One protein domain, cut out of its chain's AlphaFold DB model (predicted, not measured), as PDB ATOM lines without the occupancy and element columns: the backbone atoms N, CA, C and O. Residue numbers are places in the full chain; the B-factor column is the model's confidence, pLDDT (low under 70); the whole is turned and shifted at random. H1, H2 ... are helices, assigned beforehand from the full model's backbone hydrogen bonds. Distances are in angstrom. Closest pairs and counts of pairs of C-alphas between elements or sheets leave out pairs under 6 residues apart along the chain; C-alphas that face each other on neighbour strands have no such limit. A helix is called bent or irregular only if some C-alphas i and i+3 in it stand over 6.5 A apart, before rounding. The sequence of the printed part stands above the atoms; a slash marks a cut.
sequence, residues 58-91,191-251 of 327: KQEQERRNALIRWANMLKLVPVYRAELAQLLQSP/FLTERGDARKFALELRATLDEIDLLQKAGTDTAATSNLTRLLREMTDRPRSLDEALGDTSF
ATOM      1  N   LYS A  58      69.752 -29.139  26.314       90.19
ATOM      2  CA  LYS A  58      68.718 -29.819  27.113       90.19
ATOM      3  C   LYS A  58      67.532 -30.250  26.253       90.19
ATOM      4  O   LYS A  58      67.084 -31.382  26.374       90.19
ATOM      5  N   GLN A  59      67.070 -29.385  25.350       92.44
ATOM      6  CA  GLN A  59      65.987 -29.705  24.417       92.44
ATOM      7  C   GLN A  59      66.357 -30.851  23.467       92.44
ATOM      8  O   GLN A  59      65.527 -31.722  23.214       92.44
ATOM      9  N   GLU A  60      67.597 -30.884  22.976       93.50
ATOM     10  CA  GLU A  60      68.096 -31.973  22.134       93.50
ATOM     11  C   GLU A  60      68.219 -33.283  22.925       93.50
ATOM     12  O   GLU A  60      67.825 -34.344  22.447       93.50
ATOM     13  N   GLN A  61      68.692 -33.219  24.172       93.50
ATOM     14  CA  GLN A  61      68.762 -34.378  25.058       93.50
ATOM     15  C   GLN A  61      67.366 -34.933  25.384       93.50
ATOM     16  O   GLN A  61      67.144 -36.141  25.285       93.50
ATOM     17  N   GLU A  62      66.409 -34.067  25.725       92.56
ATOM     18  CA  GLU A  62      65.003 -34.430  25.933       92.56
ATOM     19  C   GLU A  62      64.405 -35.069  24.677       92.56
ATOM     20  O   GLU A  62      63.758 -36.114  24.761       92.56
ATOM     21  N   ARG A  63      64.670 -34.485  23.502       95.56
ATOM     22  CA  ARG A  63      64.232 -35.021  22.211       95.56
ATOM     23  C   ARG A  63      64.816 -36.403  21.949       95.56
ATOM     24  O   ARG A  63      64.066 -37.321  21.629       95.56
ATOM     25  N   ARG A  64      66.128 -36.575  22.119       95.44
ATOM     26  CA  ARG A  64      66.806 -37.867  21.962       95.44
ATOM     27  C   ARG A  64      66.195 -38.927  22.878       95.44
ATOM     28  O   ARG A  64      65.881 -40.020  22.414       95.44
ATOM     29  N   ASN A  65      65.983 -38.599  24.150       92.94
ATOM     30  CA  ASN A  65      65.376 -39.515  25.115       92.94
ATOM     31  C   ASN A  65      63.935 -39.877  24.726       92.94
ATOM     32  O   ASN A  65      63.555 -41.046  24.784       92.94
ATOM     33  N   ALA A  66      63.144 -38.897  24.276       93.81
ATOM     34  CA  ALA A  66      61.793 -39.135  23.781       93.81
ATOM     35  C   ALA A  66      61.789 -40.057  22.550       93.81
ATOM     36  O   ALA A  66      60.973 -40.969  22.488       93.81
ATOM     37  N   LEU A  67      62.718 -39.886  21.605       95.88
ATOM     38  CA  LEU A  67      62.829 -40.746  20.420       95.88
ATOM     39  C   LEU A  67      63.234 -42.188  20.767       95.88
ATOM     40  O   LEU A  67      62.703 -43.128  20.179       95.88
ATOM     41  N   ILE A  68      64.120 -42.383  21.749       94.62
ATOM     42  CA  ILE A  68      64.475 -43.724  22.245       94.62
ATOM     43  C   ILE A  68      63.241 -44.411  22.848       94.62
ATOM     44  O   ILE A  68      62.922 -45.546  22.488       94.62
ATOM     45  N   ARG A  69      62.508 -43.710  23.723       93.69
ATOM     46  CA  ARG A  69      61.261 -44.224  24.314       93.69
ATOM     47  C   ARG A  69      60.199 -44.492  23.249       93.69
ATOM     48  O   ARG A  69      59.535 -45.521  23.304       93.69
ATOM     49  N   TRP A  70      60.093 -43.620  22.246       95.31
ATOM     50  CA  TRP A  70      59.194 -43.785  21.105       95.31
ATOM     51  C   TRP A  70      59.475 -45.085  20.353       95.31
ATOM     52  O   TRP A  70      58.565 -45.884  20.147       95.31
ATOM     53  N   ALA A  71      60.738 -45.354  20.014       94.88
ATOM     54  CA  ALA A  71      61.127 -46.585  19.328       94.88
ATOM     55  C   ALA A  71      60.779 -47.852  20.130       94.88
ATOM     56  O   ALA A  71      60.397 -48.866  19.547       94.88
ATOM     57  N   ASN A  72      60.882 -47.805  21.462       91.56
ATOM     58  CA  ASN A  72      60.473 -48.916  22.321       91.56
ATOM     59  C   ASN A  72      58.950 -49.068  22.393       91.56
ATOM     60  O   ASN A  72      58.447 -50.176  22.228       91.56
ATOM     61  N   MET A  73      58.218 -47.967  22.557       94.31
ATOM     62  CA  MET A  73      56.753 -47.950  22.558       94.31
ATOM     63  C   MET A  73      56.174 -48.511  21.248       94.31
ATOM     64  O   MET A  73      55.221 -49.286  21.288       94.31
ATOM     65  N   LEU A  74      56.769 -48.203  20.088       95.38
ATOM     66  CA  LEU A  74      56.312 -48.730  18.794       95.38
ATOM     67  C   LEU A  74      56.309 -50.265  18.722       95.38
ATOM     68  O   LEU A  74      55.506 -50.834  17.988       95.38
ATOM     69  N   LYS A  75      57.158 -50.949  19.499       94.31
ATOM     70  CA  LYS A  75      57.173 -52.421  19.567       94.31
ATOM     71  C   LYS A  75      55.899 -52.985  20.211       94.31
ATOM     72  O   LYS A  75      55.535 -54.120  19.924       94.31
ATOM     73  N   LEU A  76      55.224 -52.201  21.055       93.31
ATOM     74  CA  LEU A  76      54.017 -52.599  21.789       93.31
ATOM     75  C   LEU A  76      52.724 -52.287  21.025       93.31
ATOM     76  O   LEU A  76      51.706 -52.938  21.252       93.31
ATOM     77  N   VAL A  77      52.761 -51.330  20.091       95.50
ATOM     78  CA  VAL A  77      51.585 -50.892  19.317       95.50
ATOM     79  C   VAL A  77      50.838 -52.062  18.649       95.50
ATOM     80  O   VAL A  77      49.618 -52.131  18.813       95.50
ATOM     81  N   PRO A  78      51.495 -53.018  17.954       96.38
ATOM     82  CA  PRO A  78      50.787 -54.138  17.331       96.38
ATOM     83  C   PRO A  78      50.060 -55.031  18.344       96.38
ATOM     84  O   PRO A  78      48.948 -55.481  18.071       96.38
ATOM     85  N   VAL A  79      50.665 -55.245  19.517       95.50
ATOM     86  CA  VAL A  79      50.086 -56.055  20.598       95.50
ATOM     87  C   VAL A  79      48.831 -55.373  21.138       95.50
ATOM     88  O   VAL A  79      47.764 -55.983  21.139       95.50
ATOM     89  N   TYR A  80      48.911 -54.081  21.478       95.88
ATOM     90  CA  TYR A  80      47.747 -53.335  21.973       95.88
ATOM     91  C   TYR A  80      46.619 -53.272  20.953       95.88
ATOM     92  O   TYR A  80      45.455 -53.377  21.324       95.88
ATOM     93  N   ARG A  81      46.932 -53.137  19.659       97.25
ATOM     94  CA  ARG A  81      45.901 -53.155  18.615       97.25
ATOM     95  C   ARG A  81      45.163 -54.489  18.557       97.25
ATOM     96  O   ARG A  81      43.938 -54.481  18.460       97.25
ATOM     97  N   ALA A  82      45.885 -55.608  18.613       96.88
ATOM     98  CA  ALA A  82      45.280 -56.935  18.592       96.88
ATOM     99  C   ALA A  82      44.388 -57.165  19.825       96.88
ATOM    100  O   ALA A  82      43.228 -57.554  19.687       96.88
ATOM    101  N   GLU A  83      44.896 -56.834  21.011       96.94
ATOM    102  CA  GLU A  83      44.178 -56.979  22.282       96.94
ATOM    103  C   GLU A  83      42.942 -56.077  22.369       96.94
ATOM    104  O   GLU A  83      41.860 -56.530  22.742       96.94
ATOM    105  N   LEU A  84      43.051 -54.813  21.947       97.62
ATOM    106  CA  LEU A  84      41.904 -53.906  21.887       97.62
ATOM    107  C   LEU A  84      40.852 -54.363  20.887       97.62
ATOM    108  O   LEU A  84      39.660 -54.221  21.155       97.62
ATOM    109  N   ALA A  85      41.264 -54.889  19.731       97.50
ATOM    110  CA  ALA A  85      40.325 -55.431  18.759       97.50
ATOM    111  C   ALA A  85      39.550 -56.611  19.359       97.50
ATOM    112  O   ALA A  85      38.324 -56.642  19.247       97.50
ATOM    113  N   GLN A  86      40.237 -57.519  20.059       97.44
ATOM    114  CA  GLN A  86      39.610 -58.638  20.760       97.44
ATOM    115  C   GLN A  86      38.653 -58.163  21.864       97.44
ATOM    116  O   GLN A  86      37.519 -58.635  21.933       97.44
ATOM    117  N   LEU A  87      39.071 -57.203  22.698       97.50
ATOM    118  CA  LEU A  87      38.235 -56.643  23.761       97.50
ATOM    119  C   LEU A  87      36.981 -55.962  23.200       97.50
ATOM    120  O   LEU A  87      35.872 -56.251  23.645       97.50
ATOM    121  N   LEU A  88      37.134 -55.076  22.212       97.56
ATOM    122  CA  LEU A  88      36.025 -54.311  21.632       97.56
ATOM    123  C   LEU A  88      35.041 -55.183  20.839       97.56
ATOM    124  O   LEU A  88      33.899 -54.775  20.636       97.56
ATOM    125  N   GLN A  89      35.474 -56.361  20.388       97.50
ATOM    126  CA  GLN A  89      34.620 -57.363  19.743       97.50
ATOM    127  C   GLN A  89      34.048 -58.384  20.738       97.50
ATOM    128  O   GLN A  89      33.250 -59.232  20.337       97.50
ATOM    129  N   SER A  90      34.421 -58.315  22.021       97.50
ATOM    130  CA  SER A  90      33.969 -59.267  23.033       97.50
ATOM    131  C   SER A  90      32.458 -59.144  23.281       97.50
ATOM    132  O   SER A  90      31.984 -58.076  23.693       97.50
ATOM    133  N   PRO A  91      31.688 -60.240  23.131       96.50
ATOM    134  CA  PRO A  91      30.276 -60.263  23.504       96.50
ATOM    135  C   PRO A  91      30.048 -59.940  24.986       96.50
ATOM    136  O   PRO A  91      29.031 -59.344  25.330       96.50
ATOM    137  N   PHE A 191      31.127 -50.904  37.877       95.31
ATOM    138  CA  PHE A 191      30.704 -50.923  36.464       95.31
ATOM    139  C   PHE A 191      29.643 -49.862  36.119       95.31
ATOM    140  O   PHE A 191      29.429 -49.549  34.949       95.31
ATOM    141  N   LEU A 192      28.954 -49.288  37.114       96.88
ATOM    142  CA  LEU A 192      28.034 -48.170  36.885       96.88
ATOM    143  C   LEU A 192      28.800 -46.856  36.674       96.88
ATOM    144  O   LEU A 192      28.328 -45.965  35.956       96.88
ATOM    145  N   THR A 193      29.970 -46.728  37.295       97.06
ATOM    146  CA  THR A 193      30.783 -45.508  37.328       97.06
ATOM    147  C   THR A 193      31.581 -45.319  36.037       97.06
ATOM    148  O   THR A 193      31.617 -46.189  35.174       97.06
ATOM    149  N   GLU A 194      32.222 -44.160  35.877       95.62
ATOM    150  CA  GLU A 194      33.172 -43.966  34.775       95.62
ATOM    151  C   GLU A 194      34.455 -44.789  34.939       95.62
ATOM    152  O   GLU A 194      35.113 -45.052  33.940       95.62
ATOM    153  N   ARG A 195      34.807 -45.205  36.166       95.00
ATOM    154  CA  ARG A 195      36.004 -46.020  36.425       95.00
ATOM    155  C   ARG A 195      35.854 -47.429  35.867       95.00
ATOM    156  O   ARG A 195      36.769 -47.914  35.227       95.00
ATOM    157  N   GLY A 196      34.665 -48.017  35.986       94.69
ATOM    158  CA  GLY A 196      34.341 -49.304  35.368       94.69
ATOM    159  C   GLY A 196      33.954 -49.222  33.884       94.69
ATOM    160  O   GLY A 196      33.399 -50.178  33.352       94.69
ATOM    161  N   ASP A 197      34.182 -48.101  33.189       96.50
ATOM    162  CA  ASP A 197      33.844 -47.964  31.766       96.50
ATOM    163  C   ASP A 197      34.979 -48.470  30.860       96.50
ATOM    164  O   ASP A 197      35.702 -47.701  30.220       96.50
ATOM    165  N   ALA A 198      35.148 -49.793  30.815       96.75
ATOM    166  CA  ALA A 198      36.230 -50.424  30.064       96.75
ATOM    167  C   ALA A 198      36.202 -50.079  28.561       96.75
ATOM    168  O   ALA A 198      37.257 -49.885  27.956       96.75
ATOM    169  N   ARG A 199      35.021 -49.935  27.936       97.19
ATOM    170  CA  ARG A 199      34.950 -49.558  26.515       97.19
ATOM    171  C   ARG A 199      35.413 -48.131  26.288       97.19
ATOM    172  O   ARG A 199      36.131 -47.905  25.316       97.19
ATOM    173  N   LYS A 200      35.029 -47.176  27.141       97.44
ATOM    174  CA  LYS A 200      35.516 -45.793  27.037       97.44
ATOM    175  C   LYS A 200      37.044 -45.767  27.035       97.44
ATOM    176  O   LYS A 200      37.626 -45.231  26.095       97.44
ATOM    177  N   PHE A 201      37.688 -46.410  28.009       97.88
ATOM    178  CA  PHE A 201      39.152 -46.451  28.078       97.88
ATOM    179  C   PHE A 201      39.786 -47.199  26.897       97.88
ATOM    180  O   PHE A 201      40.810 -46.760  26.374       97.88
ATOM    181  N   ALA A 202      39.156 -48.270  26.407       98.00
ATOM    182  CA  ALA A 202      39.606 -48.978  25.209       98.00
ATOM    183  C   ALA A 202      39.537 -48.101  23.946       98.00
ATOM    184  O   ALA A 202      40.448 -48.126  23.115       98.00
ATOM    185  N   LEU A 203      38.479 -47.299  23.794       98.25
ATOM    186  CA  LEU A 203      38.327 -46.362  22.680       98.25
ATOM    187  C   LEU A 203      39.318 -45.197  22.768       98.25
ATOM    188  O   LEU A 203      39.860 -44.796  21.739       98.25
ATOM    189  N   GLU A 204      39.575 -44.681  23.970       97.88
ATOM    190  CA  GLU A 204      40.599 -43.660  24.209       97.88
ATOM    191  C   GLU A 204      42.000 -44.187  23.867       97.88
ATOM    192  O   GLU A 204      42.728 -43.526  23.130       97.88
ATOM    193  N   LEU A 205      42.358 -45.397  24.319       97.81
ATOM    194  CA  LEU A 205      43.636 -46.017  23.960       97.81
ATOM    195  C   LEU A 205      43.737 -46.248  22.448       97.81
ATOM    196  O   LEU A 205      44.772 -45.959  21.852       97.81
ATOM    197  N   ARG A 206      42.658 -46.708  21.799       98.31
ATOM    198  CA  ARG A 206      42.625 -46.861  20.337       98.31
ATOM    199  C   ARG A 206      42.889 -45.535  19.620       98.31
ATOM    200  O   ARG A 206      43.671 -45.524  18.677       98.31
ATOM    201  N   ALA A 207      42.285 -44.440  20.077       98.44
ATOM    202  CA  ALA A 207      42.522 -43.114  19.508       98.44
ATOM    203  C   ALA A 207      43.993 -42.685  19.656       98.44
ATOM    204  O   ALA A 207      44.591 -42.233  18.680       98.44
ATOM    205  N   THR A 208      44.611 -42.912  20.821       98.25
ATOM    206  CA  THR A 208      46.050 -42.666  21.024       98.25
ATOM    207  C   THR A 208      46.912 -43.501  20.064       98.25
ATOM    208  O   THR A 208      47.854 -42.973  19.474       98.25
ATOM    209  N   LEU A 209      46.585 -44.781  19.839       97.94
ATOM    210  CA  LEU A 209      47.300 -45.627  18.868       97.94
ATOM    211  C   LEU A 209      47.153 -45.112  17.428       97.94
ATOM    212  O   LEU A 209      48.114 -45.136  16.659       97.94
ATOM    213  N   ASP A 210      45.966 -44.630  17.059       98.31
ATOM    214  CA  ASP A 210      45.716 -44.047  15.738       98.31
ATOM    215  C   ASP A 210      46.525 -42.751  15.537       98.31
ATOM    216  O   ASP A 210      47.114 -42.554  14.473       98.31
ATOM    217  N   GLU A 211      46.644 -41.906  16.568       98.19
ATOM    218  CA  GLU A 211      47.522 -40.727  16.551       98.19
ATOM    219  C   GLU A 211      49.005 -41.101  16.408       98.19
ATOM    220  O   GLU A 211      49.737 -40.444  15.661       98.19
ATOM    221  N   ILE A 212      49.450 -42.165  17.083       97.56
ATOM    222  CA  ILE A 212      50.823 -42.674  16.971       97.56
ATOM    223  C   ILE A 212      51.122 -43.127  15.546       97.56
ATOM    224  O   ILE A 212      52.164 -42.760  15.003       97.56
ATOM    225  N   ASP A 213      50.208 -43.858  14.908       97.25
ATOM    226  CA  ASP A 213      50.386 -44.304  13.525       97.25
ATOM    227  C   ASP A 213      50.424 -43.132  12.542       97.25
ATOM    228  O   ASP A 213      51.211 -43.143  11.593       97.25
ATOM    229  N   LEU A 214      49.590 -42.109  12.753       97.56
ATOM    230  CA  LEU A 214      49.622 -40.891  11.944       97.56
ATOM    231  C   LEU A 214      50.962 -40.165  12.093       97.56
ATOM    232  O   LEU A 214      51.560 -39.783  11.085       97.56
ATOM    233  N   LEU A 215      51.462 -40.025  13.324       97.44
ATOM    234  CA  LEU A 215      52.756 -39.395  13.577       97.44
ATOM    235  C   LEU A 215      53.911 -40.214  12.986       97.44
ATOM    236  O   LEU A 215      54.818 -39.653  12.378       97.44
ATOM    237  N   GLN A 216      53.849 -41.540  13.102       96.56
ATOM    238  CA  GLN A 216      54.856 -42.439  12.548       96.56
ATOM    239  C   GLN A 216      54.897 -42.375  11.017       96.56
ATOM    240  O   GLN A 216      55.980 -42.360  10.437       96.56
ATOM    241  N   LYS A 217      53.735 -42.294  10.355       96.88
ATOM    242  CA  LYS A 217      53.638 -42.132   8.894       96.88
ATOM    243  C   LYS A 217      54.152 -40.774   8.418       96.88
ATOM    244  O   LYS A 217      54.738 -40.702   7.344       96.88
ATOM    245  N   ALA A 218      53.927 -39.715   9.195       96.94
ATOM    246  CA  ALA A 218      54.427 -38.375   8.890       96.94
ATOM    247  C   ALA A 218      55.943 -38.225   9.130       96.94
ATOM    248  O   ALA A 218      56.563 -37.317   8.577       96.94
ATOM    249  N   GLY A 219      56.531 -39.118   9.931       96.25
ATOM    250  CA  GLY A 219      57.916 -39.045  10.378       96.25
ATOM    251  C   GLY A 219      58.063 -38.230  11.666       96.25
ATOM    252  O   GLY A 219      57.352 -37.256  11.914       96.25
ATOM    253  N   THR A 220      59.012 -38.627  12.514       96.44
ATOM    254  CA  THR A 220      59.250 -37.983  13.816       96.44
ATOM    255  C   THR A 220      60.257 -36.832  13.751       96.44
ATOM    256  O   THR A 220      60.365 -36.068  14.714       96.44
ATOM    257  N   ASP A 221      60.941 -36.637  12.618       94.56
ATOM    258  CA  ASP A 221      61.988 -35.620  12.433       94.56
ATOM    259  C   ASP A 221      61.482 -34.188  12.631       94.56
ATOM    260  O   ASP A 221      62.174 -33.358  13.216       94.56
ATOM    261  N   THR A 222      60.247 -33.909  12.212       92.50
ATOM    262  CA  THR A 222      59.603 -32.591  12.349       92.50
ATOM    263  C   THR A 222      58.607 -32.531  13.509       92.50
ATOM    264  O   THR A 222      58.067 -31.467  13.814       92.50
ATOM    265  N   ALA A 223      58.368 -33.654  14.191       95.94
ATOM    266  CA  ALA A 223      57.435 -33.728  15.304       95.94
ATOM    267  C   ALA A 223      57.949 -32.933  16.511       95.94
ATOM    268  O   ALA A 223      59.086 -33.112  16.954       95.94
ATOM    269  N   ALA A 224      57.093 -32.093  17.097       96.56
ATOM    270  CA  ALA A 224      57.420 -31.389  18.332       96.56
ATOM    271  C   ALA A 224      57.673 -32.383  19.482       96.56
ATOM    272  O   ALA A 224      56.871 -33.290  19.715       96.56
ATOM    273  N   THR A 225      58.746 -32.174  20.255       95.62
ATOM    274  CA  THR A 225      59.109 -33.026  21.407       95.62
ATOM    275  C   THR A 225      57.983 -33.121  22.444       95.62
ATOM    276  O   THR A 225      57.779 -34.174  23.048       95.62
ATOM    277  N   SER A 226      57.194 -32.056  22.611       95.88
ATOM    278  CA  SER A 226      56.012 -32.050  23.480       95.88
ATOM    279  C   SER A 226      54.929 -33.028  23.016       95.88
ATOM    280  O   SER A 226      54.304 -33.672  23.854       95.88
ATOM    281  N   ASN A 227      54.732 -33.187  21.702       96.88
ATOM    282  CA  ASN A 227      53.749 -34.121  21.158       96.88
ATOM    283  C   ASN A 227      54.194 -35.577  21.365       96.88
ATOM    284  O   ASN A 227      53.400 -36.392  21.825       96.88
ATOM    285  N   LEU A 228      55.479 -35.877  21.121       96.50
ATOM    286  CA  LEU A 228      56.067 -37.191  21.422       96.50
ATOM    287  C   LEU A 228      55.911 -37.533  22.908       96.50
ATOM    288  O   LEU A 228      55.435 -38.607  23.257       96.50
ATOM    289  N   THR A 229      56.260 -36.593  23.789       95.62
ATOM    290  CA  THR A 229      56.192 -36.791  25.244       95.62
ATOM    291  C   THR A 229      54.756 -36.988  25.731       95.62
ATOM    292  O   THR A 229      54.517 -37.829  26.595       95.62
ATOM    293  N   ARG A 230      53.788 -36.250  25.165       97.50
ATOM    294  CA  ARG A 230      52.359 -36.434  25.455       97.50
ATOM    295  C   ARG A 230      51.901 -37.845  25.089       97.50
ATOM    296  O   ARG A 230      51.353 -38.523  25.948       97.50
ATOM    297  N   LEU A 231      52.152 -38.286  23.855       97.50
ATOM    298  CA  LEU A 231      51.736 -39.611  23.384       97.50
ATOM    299  C   LEU A 231      52.418 -40.742  24.162       97.50
ATOM    300  O   LEU A 231      51.759 -41.711  24.517       97.50
ATOM    301  N   LEU A 232      53.704 -40.592  24.499       95.44
ATOM    302  CA  LEU A 232      54.411 -41.534  25.373       95.44
ATOM    303  C   LEU A 232      53.733 -41.658  26.737       95.44
ATOM    304  O   LEU A 232      53.504 -42.764  27.210       95.44
ATOM    305  N   ARG A 233      53.375 -40.528  27.355       95.31
ATOM    306  CA  ARG A 233      52.657 -40.530  28.631       95.31
ATOM    307  C   ARG A 233      51.271 -41.160  28.498       95.31
ATOM    308  O   ARG A 233      50.891 -41.957  29.347       95.31
ATOM    309  N   GLU A 234      50.518 -40.824  27.455       96.00
ATOM    310  CA  GLU A 234      49.202 -41.425  27.211       96.00
ATOM    311  C   GLU A 234      49.303 -42.945  27.012       96.00
ATOM    312  O   GLU A 234      48.466 -43.679  27.527       96.00
ATOM    313  N   MET A 235      50.361 -43.430  26.362       94.75
ATOM    314  CA  MET A 235      50.641 -44.862  26.209       94.75
ATOM    315  C   MET A 235      51.036 -45.571  27.504       94.75
ATOM    316  O   MET A 235      50.938 -46.791  27.561       94.75
ATOM    317  N   THR A 236      51.431 -44.843  28.546       92.12
ATOM    318  CA  THR A 236      51.583 -45.395  29.899       92.12
ATOM    319  C   THR A 236      50.263 -45.312  30.675       92.12
ATOM    320  O   THR A 236      49.822 -46.280  31.293       92.12
ATOM    321  N   ASP A 237      49.598 -44.154  30.634       94.31
ATOM    322  CA  ASP A 237      48.428 -43.857  31.465       94.31
ATOM    323  C   ASP A 237      47.166 -44.621  31.011       94.31
ATOM    324  O   ASP A 237      46.398 -45.107  31.849       94.31
ATOM    325  N   ARG A 238      46.928 -44.732  29.696       96.06
ATOM    326  CA  ARG A 238      45.696 -45.314  29.132       96.06
ATOM    327  C   ARG A 238      45.620 -46.838  29.296       96.06
ATOM    328  O   ARG A 238      44.567 -47.286  29.748       96.06
ATOM    329  N   PRO A 239      46.673 -47.641  29.024       95.38
ATOM    330  CA  PRO A 239      46.655 -49.079  29.313       95.38
ATOM    331  C   PRO A 239      46.374 -49.389  30.779       95.38
ATOM    332  O   PRO A 239      45.553 -50.253  31.065       95.38
ATOM    333  N   ARG A 240      46.989 -48.640  31.705       94.25
ATOM    334  CA  ARG A 240      46.732 -48.784  33.144       94.25
ATOM    335  C   ARG A 240      45.277 -48.481  33.492       94.25
ATOM    336  O   ARG A 240      44.656 -49.259  34.199       94.25
ATOM    337  N   SER A 241      44.731 -47.380  32.976       95.25
ATOM    338  CA  SER A 241      43.330 -47.011  33.234       95.25
ATOM    339  C   SER A 241      42.357 -48.071  32.698       95.25
ATOM    340  O   SER A 241      41.340 -48.356  33.321       95.25
ATOM    341  N   LEU A 242      42.681 -48.680  31.551       96.94
ATOM    342  CA  LEU A 242      41.915 -49.791  30.994       96.94
ATOM    343  C   LEU A 242      42.023 -51.061  31.856       96.94
ATOM    344  O   LEU A 242      41.002 -51.688  32.114       96.94
ATOM    345  N   ASP A 243      43.221 -51.424  32.319       95.38
ATOM    346  CA  ASP A 243      43.449 -52.567  33.222       95.38
ATOM    347  C   ASP A 243      42.673 -52.405  34.541       95.38
ATOM    348  O   ASP A 243      41.961 -53.315  34.962       95.38
ATOM    349  N   GLU A 244      42.713 -51.211  35.139       94.25
ATOM    350  CA  GLU A 244      41.927 -50.861  36.329       94.25
ATOM    351  C   GLU A 244      40.418 -51.001  36.070       94.25
ATOM    352  O   GLU A 244      39.719 -51.657  36.841       94.25
ATOM    353  N   ALA A 245      39.916 -50.480  34.945       96.25
ATOM    354  CA  ALA A 245      38.506 -50.603  34.574       96.25
ATOM    355  C   ALA A 245      38.069 -52.063  34.355       96.25
ATOM    356  O   ALA A 245      36.953 -52.455  34.712       96.25
ATOM    357  N   LEU A 246      38.934 -52.897  33.775       95.62
ATOM    358  CA  LEU A 246      38.683 -54.334  33.620       95.62
ATOM    359  C   LEU A 246      38.671 -55.050  34.978       95.62
ATOM    360  O   LEU A 246      37.805 -55.891  35.224       95.62
ATOM    361  N   GLY A 247      39.571 -54.665  35.884       94.38
ATOM    362  CA  GLY A 247      39.575 -55.117  37.274       94.38
ATOM    363  C   GLY A 247      38.271 -54.778  37.996       94.38
ATOM    364  O   GLY A 247      37.626 -55.669  38.550       94.38
ATOM    365  N   ASP A 248      37.829 -53.526  37.917       93.19
ATOM    366  CA  ASP A 248      36.593 -53.045  38.542       93.19
ATOM    367  C   ASP A 248      35.348 -53.754  37.980       93.19
ATOM    368  O   ASP A 248      34.441 -54.156  38.716       93.19
ATOM    369  N   THR A 249      35.306 -53.974  36.663       93.69
ATOM    370  CA  THR A 249      34.174 -54.653  36.011       93.69
ATOM    371  C   THR A 249      34.109 -56.146  36.312       93.69
ATOM    372  O   THR A 249      33.010 -56.705  36.283       93.69
ATOM    373  N   SER A 250      35.214 -56.793  36.695       91.88
ATOM    374  CA  SER A 250      35.220 -58.213  37.084       91.88
ATOM    375  C   SER A 250      34.280 -58.527  38.263       91.88
ATOM    376  O   SER A 250      33.762 -59.639  38.368       91.88
ATOM    377  N   PHE A 251      33.962 -57.530  39.098       91.88
ATOM    378  CA  PHE A 251      33.032 -57.657  40.223       91.88
ATOM    379  C   PHE A 251      31.563 -57.416  39.848       91.88
ATOM    380  O   PHE A 251      30.689 -57.497  40.711       91.88
TER     381      PHE A 251
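This is residues 58 to 91 and 191 to 251 of the 327 residues of an uncharacterized protein of Sphingobium sp. Leaf26 (UniProt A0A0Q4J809). Two long helices, H3 and H4, fold back on each other as a helical hairpin, and two more, H1 and H2, follow one after the other along one side of it, H1 slanting over the first part of H4 and H2 beside H3. It is an elongated shape, only just so, spanning 47 by 23 by 16 A. The printed part has 95 residues with four named helices, in the order H1, H2, H3, H4, and no named strand; the class is all helix. The whole is only just compact, close to loose, with a radius of gyration of the C-alphas of 14.9 A.

The printed part begins with H1, residues 58 to 74, 24.1 A from first to last C-alpha; C-alpha 58 is at (68.718, -29.819, 27.113). H2 follows as residues 77 to 88, 16.1 A. After the cut, H3 holds residues 198 to 218 and measures 30.4 A, with C-alpha 198 at (36.230, -50.424, 30.064). H4, residues 225 to 249, is the longest helix at 36.1 A and ends with C-alpha 249 at (34.174, -54.653, 36.011). H4 is neither bent nor irregular, but only just: C-alphas 236 and 239 are 6.2 A apart.

H1 touches H4, which meets it with residues 225 to 235 alone; the closest C-alphas, those of Arg 63 and Thr 225, are 5.6 A apart. These two run the same way at a steep tilt of 42 degrees. H1 and H2 meet only through their link, and H1 and H3 are near each other. H2 touches H3, the closest C-alphas being those of Leu 84 and Ala 202 at 6.4 A; they run opposite ways at a shallow tilt of 32 degrees, only just short of steep. H2 and H4 are apart. H3 and H4 form a hairpin: they touch, run opposite ways at a shallow tilt of 23 degrees, and come closest at the C-alphas of Ala 198 and Ala 245, 5.1 A apart. In H1, H2 and H3 every O i to N i+4 pair is within hydrogen-bond range; in H4, 19 of 21 are.

The two C-alphas farthest apart are those of Lys 58 and Pro 91, at 49.2 A. Residues 92 to 190 are cut out, and C-alphas 91 and 191 are 16.0 A apart across the cut, which lies in the link from H2 to H3. Of the links printed whole, H1 to H2 is tight, H3 to H4 is short, and none is long. The mean pLDDT of the printed part is 95.8, and no printed residue is under 70.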